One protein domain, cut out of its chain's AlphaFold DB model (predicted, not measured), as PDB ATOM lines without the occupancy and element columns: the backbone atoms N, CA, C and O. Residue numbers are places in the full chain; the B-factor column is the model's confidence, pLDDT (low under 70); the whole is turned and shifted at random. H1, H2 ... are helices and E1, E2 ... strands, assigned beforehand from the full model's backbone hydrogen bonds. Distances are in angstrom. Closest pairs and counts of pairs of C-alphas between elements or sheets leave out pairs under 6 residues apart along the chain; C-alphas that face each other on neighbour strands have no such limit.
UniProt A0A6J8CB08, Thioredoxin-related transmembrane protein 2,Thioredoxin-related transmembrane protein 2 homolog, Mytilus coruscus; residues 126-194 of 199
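This is residues 126 to 194 of the 199 residues of the protein "Thioredoxin-related transmembrane protein 2,Thioredoxin-related transmembrane protein 2 homolog" of Mytilus coruscus (UniProt A0A6J8CB08). A small sheet of three parallel strands stands between one long helix, H2, which packs over one face along the strands, and two short helices, H1 and H3, which only graze the sheet. The 69 printed residues have three named helices and three named strands, in the order E1 H1 E2 H2 E3 H3, and the class is mixed, helices and strands. The sheet runs E1 E3 E2. The whole is compact, with a radius of gyration of the C-alphas of 12.3 A and spans of 32 by 27 by 19 A.

E1, residues 126 to 128, begins with C-alpha 126 at (260.711, 64.573, 260.240) and is 6.3 A long. H1, residues 133 to 138, measures 8.7 A. E2, residues 144 to 150, measures 19.1 A. H2, residues 155 to 171, measures 24.6 A and has a kink of 29 degrees near residue 163. E3, residues 176 to 182, measures 20.4 A. H3, residues 187 to 192, measures 8.8 A and ends with C-alpha 192 at (251.346, 75.176, 274.383).

E3 is the inner strand, parallel to E1 at 38 degrees, with N 128 and O 180 2.9 A apart, and to E2 at 23 degrees, with N 146 and O 177 2.8 A apart. H2 is on the sheet at a height of 9.7 A, over E3 and E2, in two layers, a helix on one face of a sheet; it runs along the strands, at 19 degrees to E3 on the local plane. The closest C-alphas of H2 and E3, those of Ser 168 and Phe 178, are 5.7 A apart. E2, H2 and E3 form a strand-helix-strand unit, two parallel neighbour strands with a helix between them in the chain; E1, H1 and E2 form a split one, with E3 between its strands. Both crossovers are right-handed. H1 and H3 are close but not clearly touching, with C-alphas 133 and 189 closest at 7.4 A; both are apart from H2. Every O i to N i+4 pair is within hydrogen-bond range in H1 and H3, and 11 of 13 in H2.

The C-alphas farthest apart, those of Arg 142 and Pro 155, are 33.8 A apart. The printed part has no cut, and its five links between named elements are tight. The mean pLDDT of the printed part is 84.1, and residues 191, 193 and 194 are under 70.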
ATOM      1  N   THR A 126     262.064  64.206 260.650       89.38
ATOM      2  CA  THR A 126     260.711  64.573 260.240       89.38
ATOM      3  C   THR A 126     260.468  66.055 260.521       89.38
ATOM      4  O   THR A 126     260.545  66.515 261.660       89.38
ATOM      5  N   TYR A 127     260.165  66.823 259.477       89.19
ATOM      6  CA  TYR A 127     259.798  68.232 259.614       89.19
ATOM      7  C   TYR A 127     258.296  68.366 259.851       89.19
ATOM      8  O   TYR A 127     257.497  68.129 258.941       89.19
ATOM      9  N   PHE A 128     257.916  68.798 261.049       88.56
ATOM     10  CA  PHE A 128     256.528  69.083 261.385       88.56
ATOM     11  C   PHE A 128     256.134  70.446 260.805       88.56
ATOM     12  O   PHE A 128     256.751  71.471 261.097       88.56
ATOM     13  N   ARG A 129     255.129  70.446 259.920       79.88
ATOM     14  CA  ARG A 129     254.681  71.628 259.159       79.88
ATOM     15  C   ARG A 129     253.279  72.112 259.543       79.88
ATOM     16  O   ARG A 129     252.653  72.810 258.751       79.88
ATOM     17  N   GLY A 130     252.766  71.733 260.712       77.44
ATOM     18  CA  GLY A 130     251.417  72.102 261.133       77.44
ATOM     19  C   GLY A 130     251.263  72.239 262.648       77.44
ATOM     20  O   GLY A 130     252.145  71.809 263.391       77.44
ATOM     21  N   PRO A 131     250.130  72.806 263.099       70.38
ATOM     22  CA  PRO A 131     249.843  73.058 264.514       70.38
ATOM     23  C   PRO A 131     249.447  71.796 265.302       70.38
ATOM     24  O   PRO A 131     249.293  71.865 266.519       70.38
ATOM     25  N   HIS A 132     249.281  70.657 264.621       77.56
ATOM     26  CA  HIS A 132     248.853  69.368 265.183       77.56
ATOM     27  C   HIS A 132     250.051  68.483 265.572       77.56
ATOM     28  O   HIS A 132     250.081  67.292 265.274       77.56
ATOM     29  N   LEU A 133     251.079  69.070 266.195       83.19
ATOM     30  CA  LEU A 133     252.255  68.312 266.643       83.19
ATOM     31  C   LEU A 133     251.853  67.209 267.633       83.19
ATOM     32  O   LEU A 133     252.314  66.081 267.516       83.19
ATOM     33  N   GLU A 134     250.971  67.532 268.576       80.81
ATOM     34  CA  GLU A 134     250.488  66.609 269.609       80.81
ATOM     35  C   GLU A 134     249.777  65.396 269.002       80.81
ATOM     36  O   GLU A 134     250.060  64.272 269.397       80.81
ATOM     37  N   GLU A 135     248.937  65.592 267.982       83.88
ATOM     38  CA  GLU A 135     248.236  64.489 267.311       83.88
ATOM     39  C   GLU A 135     249.209  63.523 266.621       83.88
ATOM     40  O   GLU A 135     249.059  62.307 266.733       83.88
ATOM     41  N   GLU A 136     250.241  64.044 265.945       82.75
ATOM     42  CA  GLU A 136     251.280  63.215 265.318       82.75
ATOM     43  C   GLU A 136     252.126  62.466 266.360       82.75
ATOM     44  O   GLU A 136     252.504  61.313 266.138       82.75
ATOM     45  N   LEU A 137     252.388  63.087 267.515       84.56
ATOM     46  CA  LEU A 137     253.092  62.450 268.630       84.56
ATOM     47  C   LEU A 137     252.232  61.378 269.322       84.56
ATOM     48  O   LEU A 137     252.750  60.337 269.724       84.56
ATOM     49  N   GLU A 138     250.923  61.598 269.450       85.06
ATOM     50  CA  GLU A 138     249.995  60.664 270.096       85.06
ATOM     51  C   GLU A 138     249.571  59.498 269.197       85.06
ATOM     52  O   GLU A 138     249.139  58.457 269.706       85.06
ATOM     53  N   ARG A 139     249.728  59.641 267.876       86.56
ATOM     54  CA  ARG A 139     249.336  58.641 266.876       86.56
ATOM     55  C   ARG A 139     250.003  57.281 267.082       86.56
ATOM     56  O   ARG A 139     249.349  56.256 266.890       86.56
ATOM     57  N   ASP A 140     251.281  57.255 267.459       86.19
ATOM     58  CA  ASP A 140     251.987  56.013 267.794       86.19
ATOM     59  C   ASP A 140     252.825  56.169 269.067       86.19
ATOM     60  O   ASP A 140     253.999  56.535 269.038       86.19
ATOM     61  N   LYS A 141     252.222  55.803 270.204       85.38
ATOM     62  CA  LYS A 141     252.854  55.857 271.533       85.38
ATOM     63  C   LYS A 141     254.032  54.892 271.716       85.38
ATOM     64  O   LYS A 141     254.679  54.924 272.759       85.38
ATOM     65  N   ARG A 142     254.306  54.009 270.748       88.69
ATOM     66  CA  ARG A 142     255.481  53.118 270.778       88.69
ATOM     67  C   ARG A 142     256.749  53.829 270.308       88.69
ATOM     68  O   ARG A 142     257.841  53.316 270.541       88.69
ATOM     69  N   ILE A 143     256.602  54.969 269.632       89.94
ATOM     70  CA  ILE A 143     257.706  55.756 269.093       89.94
ATOM     71  C   ILE A 143     258.004  56.911 270.048       89.94
ATOM     72  O   ILE A 143     257.170  57.782 270.286       89.94
ATOM     73  N   THR A 144     259.227  56.945 270.561       90.25
ATOM     74  CA  THR A 144     259.766  58.084 271.300       90.25
ATOM     75  C   THR A 144     260.314  59.107 270.312       90.25
ATOM     76  O   THR A 144     261.108  58.775 269.430       90.25
ATOM     77  N   TRP A 145     259.922  60.368 270.474       91.00
ATOM     78  CA  TRP A 145     260.365  61.459 269.612       91.00
ATOM     79  C   TRP A 145     261.331  62.391 270.336       91.00
ATOM     80  O   TRP A 145     261.046  62.877 271.429       91.00
ATOM     81  N   VAL A 146     262.449  62.699 269.686       91.75
ATOM     82  CA  VAL A 146     263.319  63.819 270.050       91.75
ATOM     83  C   VAL A 146     262.981  64.970 269.114       91.75
ATOM     84  O   VAL A 146     263.373  64.967 267.946       91.75
ATOM     85  N   VAL A 147     262.216  65.940 269.609       90.00
ATOM     86  CA  VAL A 147     261.774  67.096 268.820       90.00
ATOM     87  C   VAL A 147     262.581  68.325 269.213       90.00
ATOM     88  O   VAL A 147     262.682  68.653 270.392       90.00
ATOM     89  N   THR A 148     263.147  69.020 268.226       89.94
ATOM     90  CA  THR A 148     263.777  70.327 268.438       89.94
ATOM     91  C   THR A 148     262.903  71.450 267.885       89.94
ATOM     92  O   THR A 148     262.477  71.433 266.724       89.94
ATOM     93  N   PHE A 149     262.651  72.434 268.743       88.44
ATOM     94  CA  PHE A 149     262.027  73.701 268.393       88.44
ATOM     95  C   PHE A 149     263.123  74.636 267.899       88.44
ATOM     96  O   PHE A 149     264.087  74.907 268.617       88.44
ATOM     97  N   PHE A 150     263.010  75.103 266.661       87.31
ATOM     98  CA  PHE A 150     264.035  75.949 266.065       87.31
ATOM     99  C   PHE A 150     263.423  77.171 265.394       87.31
ATOM    100  O   PHE A 150     262.279  77.154 264.949       87.31
ATOM    101  N   ALA A 151     264.220  78.228 265.290       86.00
ATOM    102  CA  ALA A 151     263.919  79.381 264.461       86.00
ATOM    103  C   ALA A 151     265.008  79.510 263.396       86.00
ATOM    104  O   ALA A 151     266.192  79.612 263.720       86.00
ATOM    105  N   ALA A 152     264.619  79.511 262.118       81.25
ATOM    106  CA  ALA A 152     265.566  79.515 260.997       81.25
ATOM    107  C   ALA A 152     266.489  80.751 260.967       81.25
ATOM    108  O   ALA A 152     267.580  80.696 260.407       81.25
ATOM    109  N   TRP A 153     266.059  81.855 261.579       78.94
ATOM    110  CA  TRP A 153     266.814  83.106 261.666       78.94
ATOM    111  C   TRP A 153     267.749  83.180 262.883       78.94
ATOM    112  O   TRP A 153     268.577  84.084 262.953       78.94
ATOM    113  N   SER A 154     267.629  82.261 263.847       81.56
ATOM    114  CA  SER A 154     268.394  82.294 265.097       81.56
ATOM    115  C   SER A 154     269.778  81.647 264.912       81.56
ATOM    116  O   SER A 154     269.854  80.445 264.636       81.56
ATOM    117  N   PRO A 155     270.897  82.383 265.086       76.50
ATOM    118  CA  PRO A 155     272.243  81.827 264.901       76.50
ATOM    119  C   PRO A 155     272.568  80.604 265.790       76.50
ATOM    120  O   PRO A 155     273.197  79.660 265.289       76.50
ATOM    121  N   PRO A 156     272.125  80.542 267.066       79.00
ATOM    122  CA  PRO A 156     272.215  79.326 267.876       79.00
ATOM    123  C   PRO A 156     271.518  78.117 267.238       79.00
ATOM    124  O   PRO A 156     272.103  77.035 267.188       79.00
ATOM    125  N   CYS A 157     270.311  78.297 266.689       82.75
ATOM    126  CA  CYS A 157     269.554  77.229 266.033       82.75
ATOM    127  C   CYS A 157     270.234  76.749 264.745       82.75
ATOM    128  O   CYS A 157     270.324  75.545 264.510       82.75
ATOM    129  N   VAL A 158     270.752  77.675 263.929       80.12
ATOM    130  CA  VAL A 158     271.492  77.339 262.698       80.12
ATOM    131  C   VAL A 158     272.723  76.495 263.029       80.12
ATOM    132  O   VAL A 158     272.962  75.467 262.395       80.12
ATOM    133  N   SER A 159     273.459  76.879 264.073       77.44
ATOM    134  CA  SER A 159     274.636  76.131 264.516       77.44
ATOM    135  C   SER A 159     274.274  74.748 265.070       77.44
ATOM    136  O   SER A 159     274.936  73.757 264.765       77.44
ATOM    137  N   PHE A 160     273.202  74.667 265.863       83.00
ATOM    138  CA  PHE A 160     272.723  73.418 266.452       83.00
ATOM    139  C   PHE A 160     272.168  72.440 265.405       83.00
ATOM    140  O   PHE A 160     272.330  71.230 265.548       83.00
ATOM    141  N   SER A 161     271.579  72.949 264.317       84.12
ATOM    142  CA  SER A 161     270.946  72.143 263.263       84.12
ATOM    143  C   SER A 161     271.872  71.065 262.692       84.12
ATOM    144  O   SER A 161     271.423  69.944 262.452       84.12
ATOM    145  N   SER A 162     273.163  71.382 262.533       81.50
ATOM    146  CA  SER A 162     274.172  70.442 262.029       81.50
ATOM    147  C   SER A 162     274.437  69.289 263.001       81.50
ATOM    148  O   SER A 162     274.540  68.143 262.578       81.50
ATOM    149  N   ILE A 163     274.508  69.582 264.304       82.31
ATOM    150  CA  ILE A 163     274.709  68.572 265.356       82.31
ATOM    151  C   ILE A 163     273.472  67.678 265.450       82.31
ATOM    152  O   ILE A 163     273.582  66.460 265.522       82.31
ATOM    153  N   PHE A 164     272.284  68.278 265.401       87.69
ATOM    154  CA  PHE A 164     271.030  67.537 265.458       87.69
ATOM    155  C   PHE A 164     270.835  66.618 264.240       87.69
ATOM    156  O   PHE A 164     270.327  65.510 264.385       87.69
ATOM    157  N   ALA A 165     271.271  67.044 263.051       86.44
ATOM    158  CA  ALA A 165     271.265  66.208 261.852       86.44
ATOM    159  C   ALA A 165     272.216  65.007 261.975       86.44
ATOM    160  O   ALA A 165     271.799  63.883 261.700       86.44
ATOM    161  N   GLU A 166     273.436  65.222 262.477       84.00
ATOM    162  CA  GLU A 166     274.405  64.155 262.772       84.00
ATOM    163  C   GLU A 166     273.816  63.133 263.765       84.00
ATOM    164  O   GLU A 166     273.757  61.942 263.464       84.00
ATOM    165  N   LEU A 167     273.238  63.604 264.875       87.06
ATOM    166  CA  LEU A 167     272.572  62.747 265.864       87.06
ATOM    167  C   LEU A 167     271.385  61.973 265.283       87.06
ATOM    168  O   LEU A 167     271.209  60.799 265.600       87.06
ATOM    169  N   SER A 168     270.580  62.614 264.430       90.38
ATOM    170  CA  SER A 168     269.444  61.944 263.793       90.38
ATOM    171  C   SER A 168     269.893  60.794 262.904       90.38
ATOM    172  O   SER A 168     269.237  59.764 262.854       90.38
ATOM    173  N   ASN A 169     271.022  60.943 262.218       88.00
ATOM    174  CA  ASN A 169     271.535  59.896 261.355       88.00
ATOM    175  C   ASN A 169     272.098  58.723 262.171       88.00
ATOM    176  O   ASN A 169     271.871  57.569 261.817       88.00
ATOM    177  N   ASP A 170     272.787  59.018 263.273       86.44
ATOM    178  CA  ASP A 170     273.502  58.009 264.056       86.44
ATOM    179  C   ASP A 170     272.590  57.237 265.027       86.44
ATOM    180  O   ASP A 170     272.851  56.069 265.319       86.44
ATOM    181  N   TYR A 171     271.508  57.861 265.511       88.50
ATOM    182  CA  TYR A 171     270.639  57.306 266.561       88.50
ATOM    183  C   TYR A 171     269.177  57.099 266.141       88.50
ATOM    184  O   TYR A 171     268.328  56.824 266.991       88.50
ATOM    185  N   ASN A 172     268.842  57.225 264.856       88.44
ATOM    186  CA  ASN A 172     267.491  56.919 264.380       88.44
ATOM    187  C   ASN A 172     267.225  55.407 264.438       88.44
ATOM    188  O   ASN A 172     267.857  54.618 263.736       88.44
ATOM    189  N   LEU A 173     266.249  55.020 265.256       89.94
ATOM    190  CA  LEU A 173     265.801  53.640 265.457       89.94
ATOM    191  C   LEU A 173     264.326  53.512 265.054       89.94
ATOM    192  O   LEU A 173     263.665  54.497 264.724       89.94
ATOM    193  N   GLU A 174     263.771  52.302 265.060       88.25
ATOM    194  CA  GLU A 174     262.339  52.102 264.774       88.25
ATOM    195  C   GLU A 174     261.444  52.766 265.832       88.25
ATOM    196  O   GLU A 174     260.424  53.360 265.493       88.25
ATOM    197  N   ASN A 175     261.875  52.735 267.093       91.69
ATOM    198  CA  ASN A 175     261.178  53.301 268.246       91.69
ATOM    199  C   ASN A 175     261.732  54.663 268.707       91.69
ATOM    200  O   ASN A 175     261.225  55.203 269.685       91.69
ATOM    201  N   LEU A 176     262.767  55.206 268.056       92.19
ATOM    202  CA  LEU A 176     263.339  56.517 268.379       92.19
ATOM    203  C   LEU A 176     263.494  57.340 267.105       92.19
ATOM    204  O   LEU A 176     264.316  57.014 266.248       92.19
ATOM    205  N   LYS A 177     262.714  58.415 266.997       92.12
ATOM    206  CA  LYS A 177     262.686  59.298 265.827       92.12
ATOM    207  C   LYS A 177     263.071  60.724 266.189       92.12
ATOM    208  O   LYS A 177     262.861  61.178 267.312       92.12
ATOM    209  N   PHE A 178     263.616  61.438 265.211       94.06
ATOM    210  CA  PHE A 178     264.018  62.833 265.346       94.06
ATOM    211  C   PHE A 178     263.071  63.733 264.558       94.06
ATOM    212  O   PHE A 178     262.679  63.417 263.433       94.06
ATOM    213  N   GLY A 179     262.714  64.870 265.149       91.94
ATOM    214  CA  GLY A 179     261.790  65.824 264.551       91.94
ATOM    215  C   GLY A 179     262.218  67.276 264.726       91.94
ATOM    216  O   GLY A 179     262.891  67.631 265.692       91.94
ATOM    217  N   LYS A 180     261.815  68.124 263.781       91.38
ATOM    218  CA  LYS A 180     262.060  69.574 263.789       91.38
ATOM    219  C   LYS A 180     260.745  70.323 263.615       91.38
ATOM    220  O   LYS A 180     259.970  69.985 262.720       91.38
ATOM    221  N   ILE A 181     260.530  71.369 264.411       89.06
ATOM    222  CA  ILE A 181     259.404  72.294 264.242       89.06
ATOM    223  C   ILE A 181     259.873  73.751 264.273       89.06
ATOM    224  O   ILE A 181     260.659  74.154 265.131       89.06
ATOM    225  N   ASP A 182     259.397  74.524 263.296       88.69
ATOM    226  CA  ASP A 182     259.719  75.941 263.143       88.69
ATOM    227  C   ASP A 182     258.741  76.794 263.958       88.69
ATOM    228  O   ASP A 182     257.625  77.091 263.521       88.69
ATOM    229  N   VAL A 183     259.162  77.191 265.155       86.44
ATOM    230  CA  VAL A 183     258.341  78.003 266.070       86.44
ATOM    231  C   VAL A 183     258.222  79.458 265.634       86.44
ATOM    232  O   VAL A 183     257.322  80.153 266.093       86.44
ATOM    233  N   ALA A 184     259.059  79.919 264.697       82.62
ATOM    234  CA  ALA A 184     258.858  81.228 264.082       82.62
ATOM    235  C   ALA A 184     257.633  81.231 263.150       82.62
ATOM    236  O   ALA A 184     257.040  82.283 262.923       82.62
ATOM    237  N   LYS A 185     257.244  80.064 262.615       84.00
ATOM    238  CA  LYS A 185     256.036  79.896 261.789       84.00
ATOM    239  C   LYS A 185     254.814  79.468 262.596       84.00
ATOM    240  O   LYS A 185     253.708  79.866 262.248       84.00
ATOM    241  N   PHE A 186     255.021  78.675 263.647       84.31
ATOM    242  CA  PHE A 186     253.960  78.121 264.497       84.31
ATOM    243  C   PHE A 186     254.207  78.465 265.979       84.31
ATOM    244  O   PHE A 186     254.581  77.590 266.768       84.31
ATOM    245  N   PRO A 187     254.063  79.746 266.377       77.25
ATOM    246  CA  PRO A 187     254.338  80.188 267.749       77.25
ATOM    247  C   PRO A 187     253.365  79.588 268.775       77.25
ATOM    248  O   PRO A 187     253.710  79.413 269.943       77.25
ATOM    249  N   ASP A 188     252.166  79.223 268.329       78.00
ATOM    250  CA  ASP A 188     251.113  78.576 269.107       78.00
ATOM    251  C   ASP A 188     251.513  77.183 269.621       78.00
ATOM    252  O   ASP A 188     251.033  76.753 270.669       78.00
ATOM    253  N   VAL A 189     252.405  76.479 268.916       77.56
ATOM    254  CA  VAL A 189     252.914  75.170 269.356       77.56
ATOM    255  C   VAL A 189     253.992  75.332 270.431       77.56
ATOM    256  O   VAL A 189     254.020  74.571 271.394       77.56
ATOM    257  N   GLY A 190     254.846  76.354 270.308       70.56
ATOM    258  CA  GLY A 190     255.866  76.660 271.318       70.56
ATOM    259  C   GLY A 190     255.259  77.096 272.657       70.56
ATOM    260  O   GLY A 190     255.716  76.661 273.709       70.56
ATOM    261  N   GLN A 191     254.184  77.890 272.613       69.69
ATOM    262  CA  GLN A 191     253.472  78.351 273.812       69.69
ATOM    263  C   GLN A 191     252.717  77.229 274.533       69.69
ATOM    264  O   GLN A 191     252.693  77.201 275.759       69.69
ATOM    265  N   ARG A 192     252.111  76.290 273.794       71.06
ATOM    266  CA  ARG A 192     251.346  75.176 274.383       71.06
ATOM    267  C   ARG A 192     252.205  74.190 275.171       71.06
ATOM    268  O   ARG A 192     251.734  73.629 276.153       71.06
ATOM    269  N   LEU A 193     253.456  74.006 274.758       67.38
ATOM    270  CA  LEU A 193     254.412  73.108 275.409       67.38
ATOM    271  C   LEU A 193     255.317  73.827 276.423       67.38
ATOM    272  O   LEU A 193     256.335  73.269 276.826       67.38
ATOM    273  N   ASP A 194     254.952  75.055 276.812       64.38
ATOM    274  CA  ASP A 194     255.659  75.898 277.787       64.38
ATOM    275  C   ASP A 194     257.153  76.126 277.453       64.38
ATOM    276  O   ASP A 194     257.979  76.426 278.314       64.38
TER     277      ASP A 194